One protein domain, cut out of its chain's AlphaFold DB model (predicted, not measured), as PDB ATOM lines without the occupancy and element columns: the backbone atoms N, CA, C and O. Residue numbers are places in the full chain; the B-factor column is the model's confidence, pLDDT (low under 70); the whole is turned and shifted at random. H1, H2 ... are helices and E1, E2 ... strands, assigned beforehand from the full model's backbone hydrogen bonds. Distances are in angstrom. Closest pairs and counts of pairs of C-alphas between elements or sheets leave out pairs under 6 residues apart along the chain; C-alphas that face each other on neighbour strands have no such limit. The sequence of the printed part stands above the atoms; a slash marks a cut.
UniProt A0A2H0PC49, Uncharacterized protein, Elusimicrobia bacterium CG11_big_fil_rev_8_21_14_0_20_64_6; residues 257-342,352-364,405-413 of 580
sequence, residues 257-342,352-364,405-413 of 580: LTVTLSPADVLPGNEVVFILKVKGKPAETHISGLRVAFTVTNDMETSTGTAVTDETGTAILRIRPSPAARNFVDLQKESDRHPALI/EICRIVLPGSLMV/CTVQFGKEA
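What this domain is: This is residues 257 to 342, 352 to 364 and 405 to 413 of the 580 residues of an uncharacterized protein of Elusimicrobia bacterium CG11_big_fil_rev_8_21_14_0_20_64_6 (UniProt A0A2H0PC49). Two strongly twisted sheets, E1 E2 E5 and E4 E3 E6 E7, form a loose sandwich, two sheets face to face with their strands crossed at 40 degrees; they come together at E4 and E5, while the edges E1 and E7 are apart. H1 leads away from one end of this body, and residues 330 to 342 stick out as an arm that adds to its length. The printed part has 108 residues in the order E1 E2 E3 E4 E5 H1 E6 E7, one named helix and seven named strands, of the mixed class; both sheets, ordered E1 E2 E5 and E4 E3 E6 E7, are antiparallel. The whole is loose, with a radius of gyration of the C-alphas of 16.8 A and spans of 63 by 22 by 21 A.

How they stand to each other: E1, residues 257 to 267, and E2, residues 271 to 279, form a hairpin, with N 260 and O 277 2.8 A apart. E5, residues 314 to 319, is the antiparallel neighbour of E2, with N 317 and O 274 2.8 A apart. E3, residues 291 to 298, and E4, residues 301 to 308, form the other hairpin, with N 294 and O 305 2.9 A apart. E6, residues 355 to 359, is the antiparallel neighbour of E3, with N 357 and O 295 2.8 A apart. E7, residues 405 to 408, is the antiparallel neighbour of E6, with N 407 and O 356 3.1 A apart. Between the two sheets, the closest C-alphas of E4 and E5 are those of Val 308 and Ala 315, 5.6 A apart. E3 and E5 are near each other, with 5 pairs of C-alphas within 10 A. H1, residues 323 to 337, is on neither sheet and is only just apart from E4, at 8.1 A. In H1 every O i to N i+4 pair is within hydrogen-bond range.

Where its parts are: E1 begins at C-alpha 257 (153.887, 138.602, 143.242) and is 29.5 A long. E2 measures 25.8 A, E3 22.9 A, E4 23.4 A and E5 16.2 A. H1 runs 21.1 A to C-alpha 337 (122.433, 173.848, 143.128). The short strands E6 and E7 follow, E7 ending at C-alpha 408 (135.391, 147.427, 143.387).

The domain as a whole: The two C-alphas farthest apart, those of Ala 283 and Ala 340, are 62.9 A apart. Without residues 330 to 342, which stand free, the body spans 48 by 25 by 23 A. Residues 343 to 351 and 365 to 404 are not printed; the C-alphas across these cuts are 21.4 A and 19.8 A apart. Of the links printed whole, E2 to E3 is long, with 11 residues. Mean pLDDT of the printed part is 71.5; residues 324 to 342, 352 to 364 and 405 to 413 are among those under 70.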
ATOM      1  N   LEU A 257     154.035 137.151 143.357       86.69
ATOM      2  CA  LEU A 257     153.887 138.602 143.242       86.69
ATOM      3  C   LEU A 257     152.561 139.027 143.873       86.69
ATOM      4  O   LEU A 257     151.500 138.503 143.531       86.69
ATOM      5  N   THR A 258     152.623 140.018 144.758       87.44
ATOM      6  CA  THR A 258     151.447 140.658 145.354       87.44
ATOM      7  C   THR A 258     151.263 142.033 144.729       87.44
ATOM      8  O   THR A 258     152.156 142.877 144.812       87.44
ATOM      9  N   VAL A 259     150.100 142.290 144.131       87.75
ATOM     10  CA  VAL A 259     149.753 143.599 143.559       87.75
ATOM     11  C   VAL A 259     148.754 144.290 144.480       87.75
ATOM     12  O   VAL A 259     147.721 143.723 144.822       87.75
ATOM     13  N   THR A 260     149.058 145.512 144.911       89.12
ATOM     14  CA  THR A 260     148.163 146.342 145.730       89.12
ATOM     15  C   THR A 260     147.802 147.606 144.963       89.12
ATOM     16  O   THR A 260     148.690 148.277 144.443       89.12
ATOM     17  N   LEU A 261     146.513 147.941 144.899       89.75
ATOM     18  CA  LEU A 261     146.013 149.152 144.251       89.75
ATOM     19  C   LEU A 261     145.406 150.078 145.306       89.75
ATOM     20  O   LEU A 261     144.535 149.659 146.063       89.75
ATOM     21  N   SER A 262     145.857 151.328 145.353       88.19
ATOM     22  CA  SER A 262     145.358 152.338 146.294       88.19
ATOM     23  C   SER A 262     145.044 153.651 145.570       88.19
ATOM     24  O   SER A 262     145.854 154.066 144.736       88.19
ATOM     25  N   PRO A 263     143.914 154.320 145.872       86.75
ATOM     26  CA  PRO A 263     143.654 155.666 145.370       86.75
ATOM     27  C   PRO A 263     144.688 156.633 145.960       86.75
ATOM     28  O   PRO A 263     145.016 156.539 147.142       86.75
ATOM     29  N   ALA A 264     145.229 157.522 145.129       83.69
ATOM     30  CA  ALA A 264     146.256 158.475 145.540       83.69
ATOM     31  C   ALA A 264     145.675 159.872 145.718       83.69
ATOM     32  O   ALA A 264     145.702 160.393 146.823       83.69
ATOM     33  N   ASP A 265     145.123 160.438 144.643       86.12
ATOM     34  CA  ASP A 265     144.606 161.804 144.613       86.12
ATOM     35  C   ASP A 265     143.615 162.001 143.457       86.12
ATOM     36  O   ASP A 265     143.633 161.275 142.456       86.12
ATOM     37  N   VAL A 266     142.780 163.035 143.584       78.94
ATOM     38  CA  VAL A 266     141.970 163.589 142.492       78.94
ATOM     39  C   VAL A 266     142.599 164.918 142.078       78.94
ATOM     40  O   VAL A 266     142.589 165.884 142.840       78.94
ATOM     41  N   LEU A 267     143.176 164.966 140.879       79.94
ATOM     42  CA  LEU A 267     143.857 166.153 140.362       79.94
ATOM     43  C   LEU A 267     142.869 167.143 139.708       79.94
ATOM     44  O   LEU A 267     141.789 166.744 139.249       79.94
ATOM     45  N   PRO A 268     143.238 168.439 139.599       71.81
ATOM     46  CA  PRO A 268     142.474 169.425 138.839       71.81
ATOM     47  C   PRO A 268     142.207 168.939 137.407       71.81
ATOM     48  O   PRO A 268     143.124 168.502 136.715       71.81
ATOM     49  N   GLY A 269     140.949 169.007 136.963       78.50
ATOM     50  CA  GLY A 269     140.511 168.438 135.679       78.50
ATOM     51  C   GLY A 269     139.820 167.070 135.778       78.50
ATOM     52  O   GLY A 269     139.595 166.444 134.741       78.50
ATOM     53  N   ASN A 270     139.450 166.640 136.992       83.69
ATOM     54  CA  ASN A 270     138.781 165.366 137.298       83.69
ATOM     55  C   ASN A 270     139.626 164.130 136.938       83.69
ATOM     56  O   ASN A 270     139.080 163.072 136.646       83.69
ATOM     57  N   GLU A 271     140.955 164.253 136.934       83.94
ATOM     58  CA  GLU A 271     141.855 163.124 136.694       83.94
ATOM     59  C   GLU A 271     142.050 162.347 138.002       83.94
ATOM     60  O   GLU A 271     142.471 162.916 139.011       83.94
ATOM     61  N   VAL A 272     141.719 161.053 137.999       83.31
ATOM     62  CA  VAL A 272     141.880 160.184 139.173       83.31
ATOM     63  C   VAL A 272     143.213 159.458 139.058       83.31
ATOM     64  O   VAL A 272     143.504 158.829 138.036       83.31
ATOM     65  N   VAL A 273     144.025 159.555 140.109       88.00
ATOM     66  CA  VAL A 273     145.336 158.913 140.184       88.00
ATOM     67  C   VAL A 273     145.256 157.705 141.108       88.00
ATOM     68  O   VAL A 273     144.907 157.833 142.281       88.00
ATOM     69  N   PHE A 274     145.629 156.533 140.597       90.00
ATOM     70  CA  PHE A 274     145.831 155.334 141.407       90.00
ATOM     71  C   PHE A 274     147.319 155.006 141.492       90.00
ATOM     72  O   PHE A 274     148.068 155.153 140.524       90.00
ATOM     73  N   ILE A 275     147.746 154.533 142.657       90.75
ATOM     74  CA  ILE A 275     149.082 153.988 142.881       90.75
ATOM     75  C   ILE A 275     148.956 152.470 142.918       90.75
ATOM     76  O   ILE A 275     148.280 151.915 143.788       90.75
ATOM     77  N   LEU A 276     149.622 151.806 141.981       92.94
ATOM     78  CA  LEU A 276     149.783 150.360 141.959       92.94
ATOM     79  C   LEU A 276     151.156 150.008 142.522       92.94
ATOM     80  O   LEU A 276     152.160 150.522 142.046       92.94
ATOM     81  N   LYS A 277     151.207 149.135 143.527       92.94
ATOM     82  CA  LYS A 277     152.449 148.619 144.116       92.94
ATOM     83  C   LYS A 277     152.555 147.123 143.874       92.94
ATOM     84  O   LYS A 277     151.679 146.371 144.292       92.94
ATOM     85  N   VAL A 278     153.640 146.696 143.242       92.06
ATOM     86  CA  VAL A 278     154.004 145.289 143.065       92.06
ATOM     87  C   VAL A 278     155.051 144.929 144.111       92.06
ATOM     88  O   VAL A 278     156.151 145.474 144.116       92.06
ATOM     89  N   LYS A 279     154.716 144.001 145.005       90.25
ATOM     90  CA  LYS A 279     155.650 143.420 145.971       90.25
ATOM     91  C   LYS A 279     156.069 142.035 145.487       90.25
ATOM     92  O   LYS A 279     155.221 141.202 145.183       90.25
ATOM     93  N   GLY A 280     157.375 141.798 145.446       89.50
ATOM     94  CA  GLY A 280     157.991 140.496 145.189       89.50
ATOM     95  C   GLY A 280     159.211 140.313 146.087       89.50
ATOM     96  O   GLY A 280     159.703 141.282 146.670       89.50
ATOM     97  N   LYS A 281     159.708 139.080 146.231       85.56
ATOM     98  CA  LYS A 281     160.965 138.841 146.957       85.56
ATOM     99  C   LYS A 281     162.127 139.446 146.145       85.56
ATOM    100  O   LYS A 281     162.368 138.977 145.032       85.56
ATOM    101  N   PRO A 282     162.871 140.438 146.678       66.12
ATOM    102  CA  PRO A 282     163.835 141.223 145.894       66.12
ATOM    103  C   PRO A 282     164.938 140.388 145.240       66.12
ATOM    104  O   PRO A 282     165.463 140.763 144.199       66.12
ATOM    105  N   ALA A 283     165.286 139.250 145.847       74.69
ATOM    106  CA  ALA A 283     166.357 138.381 145.371       74.69
ATOM    107  C   ALA A 283     166.005 137.603 144.088       74.69
ATOM    108  O   ALA A 283     166.899 137.051 143.456       74.69
ATOM    109  N   GLU A 284     164.725 137.532 143.707       75.75
ATOM    110  CA  GLU A 284     164.259 136.602 142.668       75.75
ATOM    111  C   GLU A 284     163.411 137.264 141.575       75.75
ATOM    112  O   GLU A 284     163.119 136.629 140.563       75.75
ATOM    113  N   THR A 285     162.986 138.520 141.747       79.94
ATOM    114  CA  THR A 285     162.070 139.171 140.797       79.94
ATOM    115  C   THR A 285     162.465 140.616 140.517       79.94
ATOM    116  O   THR A 285     162.456 141.461 141.409       79.94
ATOM    117  N   HIS A 286     162.763 140.918 139.251       87.50
ATOM    118  CA  HIS A 286     162.894 142.295 138.778       87.50
ATOM    119  C   HIS A 286     161.507 142.946 138.759       87.50
ATOM    120  O   HIS A 286     160.711 142.708 137.854       87.50
ATOM    121  N   ILE A 287     161.208 143.739 139.790       91.62
ATOM    122  CA  ILE A 287     159.937 144.468 139.910       91.62
ATOM    123  C   ILE A 287     159.926 145.788 139.132       91.62
ATOM    124  O   ILE A 287     158.856 146.351 138.930       91.62
ATOM    125  N   SER A 288     161.082 146.265 138.670       91.62
ATOM    126  CA  SER A 288     161.220 147.453 137.825       91.62
ATOM    127  C   SER A 288     160.924 147.139 136.360       91.62
ATOM    128  O   SER A 288     161.428 146.148 135.829       91.62
ATOM    129  N   GLY A 289     160.180 148.008 135.677       90.75
ATOM    130  CA  GLY A 289     159.914 147.872 134.243       90.75
ATOM    131  C   GLY A 289     158.760 146.929 133.887       90.75
ATOM    132  O   GLY A 289     158.555 146.637 132.706       90.75
ATOM    133  N   LEU A 290     157.983 146.462 134.870       91.12
ATOM    134  CA  LEU A 290     156.803 145.637 134.617       91.12
ATOM    135  C   LEU A 290     155.722 146.498 133.963       91.12
ATOM    136  O   LEU A 290     155.274 147.491 134.535       91.12
ATOM    137  N   ARG A 291     155.291 146.103 132.760       90.56
ATOM    138  CA  ARG A 291     154.133 146.698 132.088       90.56
ATOM    139  C   ARG A 291     152.862 146.071 132.634       90.56
ATOM    140  O   ARG A 291     152.605 144.891 132.409       90.56
ATOM    141  N   VAL A 292     152.057 146.877 133.306       88.88
ATOM    142  CA  VAL A 292     150.737 146.492 133.793       88.88
ATOM    143  C   VAL A 292     149.693 147.095 132.867       88.88
ATOM    144  O   VAL A 292     149.568 148.317 132.784       88.88
ATOM    145  N   ALA A 293     148.964 146.241 132.151       87.44
ATOM    146  CA  ALA A 293     147.765 146.641 131.428       87.44
ATOM    147  C   ALA A 293     146.581 146.679 132.399       87.44
ATOM    148  O   ALA A 293     146.434 145.794 133.241       87.44
ATOM    149  N   PHE A 294     145.741 147.699 132.285       87.12
ATOM    150  CA  PHE A 294     144.567 147.862 133.131       87.12
ATOM    151  C   PHE A 294     143.375 148.326 132.303       87.12
ATOM    152  O   PHE A 294     143.527 149.061 131.326       87.12
ATOM    153  N   THR A 295     142.190 147.908 132.728       81.94
ATOM    154  CA  THR A 295     140.909 148.332 132.175       81.94
ATOM    155  C   THR A 295     140.078 148.909 133.309       81.94
ATOM    156  O   THR A 295     139.934 148.278 134.352       81.94
ATOM    157  N   VAL A 296     139.537 150.105 133.127       80.06
ATOM    158  CA  VAL A 296     138.641 150.754 134.082       80.06
ATOM    159  C   VAL A 296     137.307 150.968 133.408       80.06
ATOM    160  O   VAL A 296     137.229 151.642 132.385       80.06
ATOM    161  N   THR A 297     136.270 150.387 133.986       75.25
ATOM    162  CA  THR A 297     134.896 150.498 133.516       75.25
ATOM    163  C   THR A 297     134.100 151.311 134.528       75.25
ATOM    164  O   THR A 297     134.142 151.042 135.730       75.25
ATOM    165  N   ASN A 298     133.389 152.322 134.044       77.19
ATOM    166  CA  ASN A 298     132.274 152.946 134.746       77.19
ATOM    167  C   ASN A 298     130.978 152.663 133.964       77.19
ATOM    168  O   ASN A 298     131.028 152.088 132.875       77.19
ATOM    169  N   ASP A 299     129.837 153.090 134.498       67.38
ATOM    170  CA  ASP A 299     128.513 152.815 133.916       67.38
ATOM    171  C   ASP A 299     128.326 153.354 132.489       67.38
ATOM    172  O   ASP A 299     127.404 152.948 131.786       67.38
ATOM    173  N   MET A 300     129.193 154.267 132.042       62.50
ATOM    174  CA  MET A 300     129.086 154.922 130.738       62.50
ATOM    175  C   MET A 300     130.237 154.602 129.777       62.50
ATOM    176  O   MET A 300     130.122 154.868 128.583       62.50
ATOM    177  N   GLU A 301     131.363 154.071 130.257       77.44
ATOM    178  CA  GLU A 301     132.598 153.986 129.483       77.44
ATOM    179  C   GLU A 301     133.585 152.949 130.034       77.44
ATOM    180  O   GLU A 301     133.726 152.742 131.238       77.44
ATOM    181  N   THR A 302     134.345 152.337 129.123       81.44
ATOM    182  CA  THR A 302     135.512 151.512 129.444       81.44
ATOM    183  C   THR A 302     136.779 152.164 128.898       81.44
ATOM    184  O   THR A 302     136.914 152.355 127.693       81.44
ATOM    185  N   SER A 303     137.726 152.480 129.778       79.44
ATOM    186  CA  SER A 303     139.053 153.001 129.446       79.44
ATOM    187  C   SER A 303     140.117 151.930 129.662       79.44
ATOM    188  O   SER A 303     140.129 151.271 130.697       79.44
ATOM    189  N   THR A 304     141.044 151.767 128.720       86.12
ATOM    190  CA  THR A 304     142.203 150.874 128.871       86.12
ATOM    191  C   THR A 304     143.497 151.676 128.902       86.12
ATOM    192  O   THR A 304     143.612 152.732 128.278       86.12
ATOM    193  N   GLY A 305     144.488 151.194 129.644       87.94
ATOM    194  CA  GLY A 305     145.787 151.843 129.745       87.94
ATOM    195  C   GLY A 305     146.903 150.869 130.081       87.94
ATOM    196  O   GLY A 305     146.675 149.701 130.399       87.94
ATOM    197  N   THR A 306     148.138 151.360 129.998       90.44
ATOM    198  CA  THR A 306     149.320 150.631 130.468       90.44
ATOM    199  C   THR A 306     150.145 151.535 131.370       90.44
ATOM    200  O   THR A 306     150.271 152.727 131.097       90.44
ATOM    201  N   ALA A 307     150.692 150.980 132.446       92.00
ATOM    202  CA  ALA A 307     151.636 151.668 133.316       92.00
ATOM    203  C   ALA A 307     152.881 150.804 133.522       92.00
ATOM    204  O   ALA A 307     152.812 149.578 133.450       92.00
ATOM    205  N   VAL A 308     154.025 151.450 133.735       93.31
ATOM    206  CA  VAL A 308     155.311 150.784 133.963       93.31
ATOM    207  C   VAL A 308     155.716 151.013 135.411       93.31
ATOM    208  O   VAL A 308     155.658 152.149 135.880       93.31
ATOM    209  N   THR A 309     156.095 149.950 136.116       94.12
ATOM    210  CA  THR A 309     156.600 150.059 137.489       94.12
ATOM    211  C   THR A 309     157.999 150.676 137.529       94.12
ATOM    212  O   THR A 309     158.864 150.351 136.711       94.12
ATOM    213  N   ASP A 310     158.230 151.553 138.500       94.50
ATOM    214  CA  ASP A 310     159.543 152.106 138.826       94.50
ATOM    215  C   ASP A 310     160.419 151.102 139.604       94.50
ATOM    216  O   ASP A 310     160.051 149.943 139.816       94.50
ATOM    217  N   GLU A 311     161.600 151.541 140.046       92.12
ATOM    218  CA  GLU A 311     162.542 150.734 140.839       92.12
ATOM    219  C   GLU A 311     161.956 150.231 142.168       92.12
ATOM    220  O   GLU A 311     162.403 149.216 142.701       92.12
ATOM    221  N   THR A 312     160.919 150.895 142.686       92.75
ATOM    222  CA  THR A 312     160.223 150.506 143.920       92.75
ATOM    223  C   THR A 312     159.080 149.519 143.673       92.75
ATOM    224  O   THR A 312     158.402 149.112 144.619       92.75
ATOM    225  N   GLY A 313     158.840 149.134 142.414       93.38
ATOM    226  CA  GLY A 313     157.675 148.349 142.018       93.38
ATOM    227  C   GLY A 313     156.386 149.173 141.983       93.38
ATOM    228  O   GLY A 313     155.299 148.596 142.004       93.38
ATOM    229  N   THR A 314     156.477 150.505 141.950       93.81
ATOM    230  CA  THR A 314     155.316 151.398 141.961       93.81
ATOM    231  C   THR A 314     154.998 151.891 140.552       93.81
ATOM    232  O   THR A 314     155.879 152.348 139.833       93.81
ATOM    233  N   ALA A 315     153.734 151.823 140.140       94.56
ATOM    234  CA  ALA A 315     153.241 152.392 138.891       94.56
ATOM    235  C   ALA A 315     152.120 153.402 139.178       94.56
ATOM    236  O   ALA A 315     151.196 153.121 139.945       94.56
ATOM    237  N   ILE A 316     152.196 154.578 138.548       92.44
ATOM    238  CA  ILE A 316     151.161 155.614 138.639       92.44
ATOM    239  C   ILE A 316     150.189 155.439 137.475       92.44
ATOM    240  O   ILE A 316     150.567 155.522 136.307       92.44
ATOM    241  N   LEU A 317     148.925 155.223 137.808       92.00
ATOM    242  CA  LEU A 317     147.828 155.038 136.870       92.00
ATOM    243  C   LEU A 317     147.027 156.336 136.823       92.00
ATOM    244  O   LEU A 317     146.458 156.753 137.829       92.00
ATOM    245  N   ARG A 318     146.998 156.981 135.659       89.25
ATOM    246  CA  ARG A 318     146.257 158.226 135.435       89.25
ATOM    247  C   ARG A 318     145.042 157.947 134.576       89.25
ATOM    248  O   ARG A 318     145.186 157.480 133.447       89.25
ATOM    249  N   ILE A 319     143.864 158.242 135.108       87.12
ATOM    250  CA  ILE A 319     142.601 158.031 134.407       87.12
ATOM    251  C   ILE A 319     141.936 159.379 134.215       87.12
ATOM    252  O   ILE A 319     141.560 160.046 135.180       87.12
ATOM    253  N   ARG A 320     141.784 159.769 132.950       84.44
ATOM    254  CA  ARG A 320     140.961 160.914 132.575       84.44
ATOM    255  C   ARG A 320     139.573 160.413 132.200       84.44
ATOM    256  O   ARG A 320     139.473 159.671 131.227       84.44
ATOM    257  N   PRO A 321     138.516 160.825 132.917       76.94
ATOM    258  CA  PRO A 321     137.155 160.551 132.487       76.94
ATOM    259  C   PRO A 321     136.913 161.198 131.118       76.94
ATOM    260  O   PRO A 321     137.415 162.302 130.849       76.94
ATOM    261  N   SER A 322     136.118 160.558 130.258       75.44
ATOM    262  CA  SER A 322     135.701 161.179 129.000       75.44
ATOM    263  C   SER A 322     135.034 162.538 129.212       75.44
ATOM    264  O   SER A 322     134.543 162.863 130.300       75.44
ATOM    265  N   PRO A 323     134.969 163.368 128.155       72.06
ATOM    266  CA  PRO A 323     134.090 164.532 128.142       72.06
ATOM    267  C   PRO A 323     132.650 164.208 128.585       72.06
ATOM    268  O   PRO A 323     132.069 164.995 129.320       72.06
ATOM    269  N   ALA A 324     132.102 163.039 128.219       65.62
ATOM    270  CA  ALA A 324     130.746 162.631 128.595       65.62
ATOM    271  C   ALA A 324     130.592 162.427 130.113       65.62
ATOM    272  O   ALA A 324     129.677 162.987 130.719       65.62
ATOM    273  N   ALA A 325     131.526 161.710 130.746       65.38
ATOM    274  CA  ALA A 325     131.537 161.532 132.197       65.38
ATOM    275  C   ALA A 325     131.754 162.859 132.952       65.38
ATOM    276  O   ALA A 325     131.127 163.093 133.983       65.38
ATOM    277  N   ARG A 326     132.594 163.763 132.424       69.50
ATOM    278  CA  ARG A 326     132.804 165.104 133.009       69.50
ATOM    279  C   ARG A 326     131.547 165.967 132.936       69.50
ATOM    280  O   ARG A 326     131.149 166.529 133.951       69.50
ATOM    281  N   ASN A 327     130.887 165.986 131.779       67.25
ATOM    282  CA  ASN A 327     129.641 166.722 131.593       67.25
ATOM    283  C   ASN A 327     128.546 166.217 132.541       67.25
ATOM    284  O   ASN A 327     127.792 167.027 133.066       67.25
ATOM    285  N   PHE A 328     128.483 164.907 132.808       60.34
ATOM    286  CA  PHE A 328     127.529 164.338 133.764       60.34
ATOM    287  C   PHE A 328     127.790 164.794 135.209       60.34
ATOM    288  O   PHE A 328     126.857 165.176 135.910       60.34
ATOM    289  N   VAL A 329     129.054 164.821 135.649       63.41
ATOM    290  CA  VAL A 329     129.428 165.344 136.978       63.41
ATOM    291  C   VAL A 329     129.075 166.828 137.111       63.41
ATOM    292  O   VAL A 329     128.597 167.256 138.162       63.41
ATOM    293  N   ASP A 330     129.283 167.614 136.056       66.56
ATOM    294  CA  ASP A 330     128.943 169.038 136.055       66.56
ATOM    295  C   ASP A 330     127.418 169.260 136.024       66.56
ATOM    296  O   ASP A 330     126.911 170.108 136.756       66.56
ATOM    297  N   LEU A 331     126.673 168.429 135.286       49.75
ATOM    298  CA  LEU A 331     125.204 168.372 135.310       49.75
ATOM    299  C   LEU A 331     124.659 168.015 136.698       49.75
ATOM    300  O   LEU A 331     123.684 168.619 137.144       49.75
ATOM    301  N   GLN A 332     125.287 167.074 137.407       56.31
ATOM    302  CA  GLN A 332     124.887 166.706 138.766       56.31
ATOM    303  C   GLN A 332     125.148 167.849 139.757       56.31
ATOM    304  O   GLN A 332     124.272 168.171 140.555       56.31
ATOM    305  N   LYS A 333     126.307 168.518 139.668       67.19
ATOM    306  CA  LYS A 333     126.607 169.706 140.488       67.19
ATOM    307  C   LYS A 333     125.602 170.831 140.260       67.19
ATOM    308  O   LYS A 333     125.249 171.529 141.208       67.19
ATOM    309  N   GLU A 334     125.151 171.013 139.024       52.84
ATOM    310  CA  GLU A 334     124.135 172.011 138.696       52.84
ATOM    311  C   GLU A 334     122.745 171.592 139.204       52.84
ATOM    312  O   GLU A 334     122.024 172.408 139.776       52.84
ATOM    313  N   SER A 335     122.404 170.302 139.123       53.31
ATOM    314  CA  SER A 335     121.190 169.748 139.741       53.31
ATOM    315  C   SER A 335     121.174 169.944 141.261       53.31
ATOM    316  O   SER A 335     120.130 170.276 141.821       53.31
ATOM    317  N   ASP A 336     122.316 169.789 141.933       61.25
ATOM    318  CA  ASP A 336     122.431 169.975 143.384       61.25
ATOM    319  C   ASP A 336     122.282 171.452 143.800       61.25
ATOM    320  O   ASP A 336     121.808 171.744 144.900       61.25
ATOM    321  N   ARG A 337     122.640 172.400 142.919       64.25
ATOM    322  CA  ARG A 337     122.433 173.848 143.128       64.25
ATOM    323  C   ARG A 337     120.977 174.275 142.954       64.25
ATOM    324  O   ARG A 337     120.570 175.286 143.524       64.25
ATOM    325  N   HIS A 338     120.193 173.505 142.205       59.31
ATOM    326  CA  HIS A 338     118.814 173.825 141.859       59.31
ATOM    327  C   HIS A 338     117.867 172.699 142.297       59.31
ATOM    328  O   HIS A 338     117.387 171.941 141.460       59.31
ATOM    329  N   PRO A 339     117.517 172.603 143.595       46.00
ATOM    330  CA  PRO A 339     116.712 171.498 144.130       46.00
ATOM    331  C   PRO A 339     115.291 171.389 143.545       46.00
ATOM    332  O   PRO A 339     114.634 170.369 143.741       46.00
ATOM    333  N   ALA A 340     114.817 172.414 142.826       41.12
ATOM    334  CA  ALA A 340     113.559 172.399 142.072       41.12
ATOM    335  C   ALA A 340     113.675 171.725 140.687       41.12
ATOM    336  O   ALA A 340     112.668 171.289 140.132       41.12
ATOM    337  N   LEU A 341     114.888 171.596 140.138       38.53
ATOM    338  CA  LEU A 341     115.179 170.759 138.977       38.53
ATOM    339  C   LEU A 341     115.373 169.325 139.479       38.53
ATOM    340  O   LEU A 341     116.488 168.865 139.716       38.53
ATOM    341  N   ILE A 342     114.262 168.619 139.696       39.78
ATOM    342  CA  ILE A 342     114.297 167.193 140.027       39.78
ATOM    343  C   ILE A 342     114.743 166.449 138.770       39.78
ATOM    344  O   ILE A 342     113.946 166.124 137.892       39.78
ATOM    345  N   GLU A 352     128.093 152.475 142.776       39.22
ATOM    346  CA  GLU A 352     129.190 151.919 141.980       39.22
ATOM    347  C   GLU A 352     129.962 153.021 141.256       39.22
ATOM    348  O   GLU A 352     129.530 153.579 140.254       39.22
ATOM    349  N   ILE A 353     131.145 153.368 141.770       47.47
ATOM    350  CA  ILE A 353     132.051 154.292 141.085       47.47
ATOM    351  C   ILE A 353     133.377 153.563 140.860       47.47
ATOM    352  O   ILE A 353     134.193 153.425 141.765       47.47
ATOM    353  N   CYS A 354     133.575 153.147 139.604       42.41
ATOM    354  CA  CYS A 354     134.743 152.470 139.023       42.41
ATOM    355  C   CYS A 354     134.938 150.985 139.383       42.41
ATOM    356  O   CYS A 354     135.332 150.621 140.491       42.41
ATOM    357  N   ARG A 355     134.810 150.133 138.358       48.44
ATOM    358  CA  ARG A 355     135.279 148.745 138.337       48.44
ATOM    359  C   ARG A 355     136.623 148.690 137.616       48.44
ATOM    360  O   ARG A 355     136.711 149.054 136.446       48.44
ATOM    361  N   ILE A 356     137.673 148.224 138.291       48.72
ATOM    362  CA  ILE A 356     138.989 148.026 137.663       48.72
ATOM    363  C   ILE A 356     139.184 146.537 137.397       48.72
ATOM    364  O   ILE A 356     139.127 145.717 138.314       48.72
ATOM    365  N   VAL A 357     139.409 146.200 136.128       60.16
ATOM    366  CA  VAL A 357     139.717 144.851 135.657       60.16
ATOM    367  C   VAL A 357     141.185 144.809 135.250       60.16
ATOM    368  O   VAL A 357     141.628 145.561 134.379       60.16
ATOM    369  N   LEU A 358     141.946 143.913 135.873       46.69
ATOM    370  CA  LEU A 358     143.327 143.627 135.491       46.69
ATOM    371  C   LEU A 358     143.337 142.354 134.632       46.69
ATOM    372  O   LEU A 358     143.142 141.264 135.177       46.69
ATOM    373  N   PRO A 359     143.516 142.449 133.299       45.56
ATOM    374  CA  PRO A 359     143.665 141.261 132.470       45.56
ATOM    375  C   PRO A 359     145.001 140.576 132.787       45.56
ATOM    376  O   PRO A 359     146.066 141.185 132.693       45.56
ATOM    377  N   GLY A 360     144.954 139.298 133.166       37.69
ATOM    378  CA  GLY A 360     146.122 138.491 133.526       37.69
ATOM    379  C   GLY A 360     147.012 138.072 132.347       37.69
ATOM    380  O   GLY A 360     147.257 136.882 132.166       37.69
ATOM    381  N   SER A 361     147.525 139.017 131.552       38.00
ATOM    382  CA  SER A 361     148.580 138.766 130.562       38.00
ATOM    383  C   SER A 361     149.789 139.672 130.807       38.00
ATOM    384  O   SER A 361     149.873 140.815 130.364       38.00
ATOM    385  N   LEU A 362     150.768 139.136 131.536       33.97
ATOM    386  CA  LEU A 362     152.052 139.791 131.767       33.97
ATOM    387  C   LEU A 362     152.937 139.582 130.526       33.97
ATOM    388  O   LEU A 362     153.593 138.554 130.373       33.97
ATOM    389  N   MET A 363     152.908 140.535 129.591       30.56
ATOM    390  CA  MET A 363     153.835 140.568 128.455       30.56
ATOM    391  C   MET A 363     155.202 141.061 128.943       30.56
ATOM    392  O   MET A 363     155.417 142.261 129.118       30.56
ATOM    393  N   VAL A 364     156.138 140.134 129.155       29.33
ATOM    394  CA  VAL A 364     157.558 140.466 129.330       29.33
ATOM    395  C   VAL A 364     158.077 140.969 127.981       29.33
ATOM    396  O   VAL A 364     158.167 140.211 127.016       29.33
ATOM    397  N   CYS A 405     140.634 139.412 137.687       43.19
ATOM    398  CA  CYS A 405     140.353 139.945 139.016       43.19
ATOM    399  C   CYS A 405     139.654 141.294 138.877       43.19
ATOM    400  O   CYS A 405     140.055 142.132 138.062       43.19
ATOM    401  N   THR A 406     138.615 141.489 139.682       37.69
ATOM    402  CA  THR A 406     137.825 142.717 139.743       37.69
ATOM    403  C   THR A 406     137.978 143.335 141.119       37.69
ATOM    404  O   THR A 406     137.678 142.688 142.117       37.69
ATOM    405  N   VAL A 407     138.442 144.582 141.167       46.19
ATOM    406  CA  VAL A 407     138.473 145.377 142.401       46.19
ATOM    407  C   VAL A 407     137.388 146.442 142.295       46.19
ATOM    408  O   VAL A 407     137.336 147.173 141.301       46.19
ATOM    409  N   GLN A 408     136.519 146.501 143.304       42.34
ATOM    410  CA  GLN A 408     135.391 147.427 143.387       42.34
ATOM    411  C   GLN A 408     135.633 148.419 144.527       42.34
ATOM    412  O   GLN A 408     136.014 148.020 145.629       42.34
ATOM    413  N   PHE A 409     135.447 149.714 144.266       44.38
ATOM    414  CA  PHE A 409     135.610 150.764 145.272       44.38
ATOM    415  C   PHE A 409     134.246 151.326 145.675       44.38
ATOM    416  O   PHE A 409     133.498 151.823 144.838       44.38
ATOM    417  N   GLY A 410     133.935 151.271 146.971       35.47
ATOM    418  CA  GLY A 410     132.750 151.914 147.537       35.47
ATOM    419  C   GLY A 410     132.956 153.410 147.799       35.47
ATOM    420  O   GLY A 410     134.082 153.887 147.978       35.47
ATOM    421  N   LYS A 411     131.846 154.151 147.898       34.47
ATOM    422  CA  LYS A 411     131.769 155.606 148.151       34.47
ATOM    423  C   LYS A 411     132.630 156.094 149.330       34.47
ATOM    424  O   LYS A 411     133.140 157.215 149.314       34.47
ATOM    425  N   GLU A 412     132.833 155.254 150.342       40.81
ATOM    426  CA  GLU A 412     133.596 155.581 151.553       40.81
ATOM    427  C   GLU A 412     135.112 155.689 151.318       40.81
ATOM    428  O   GLU A 412     135.771 156.498 151.972       40.81
ATOM    429  N   ALA A 413     135.661 154.945 150.349       39.62
ATOM    430  CA  ALA A 413     137.090 154.967 150.026       39.62
ATOM    431  C   ALA A 413     137.511 156.278 149.337       39.62
ATOM    432  O   ALA A 413     138.610 156.774 149.578       39.62
TER     433      ALA A 413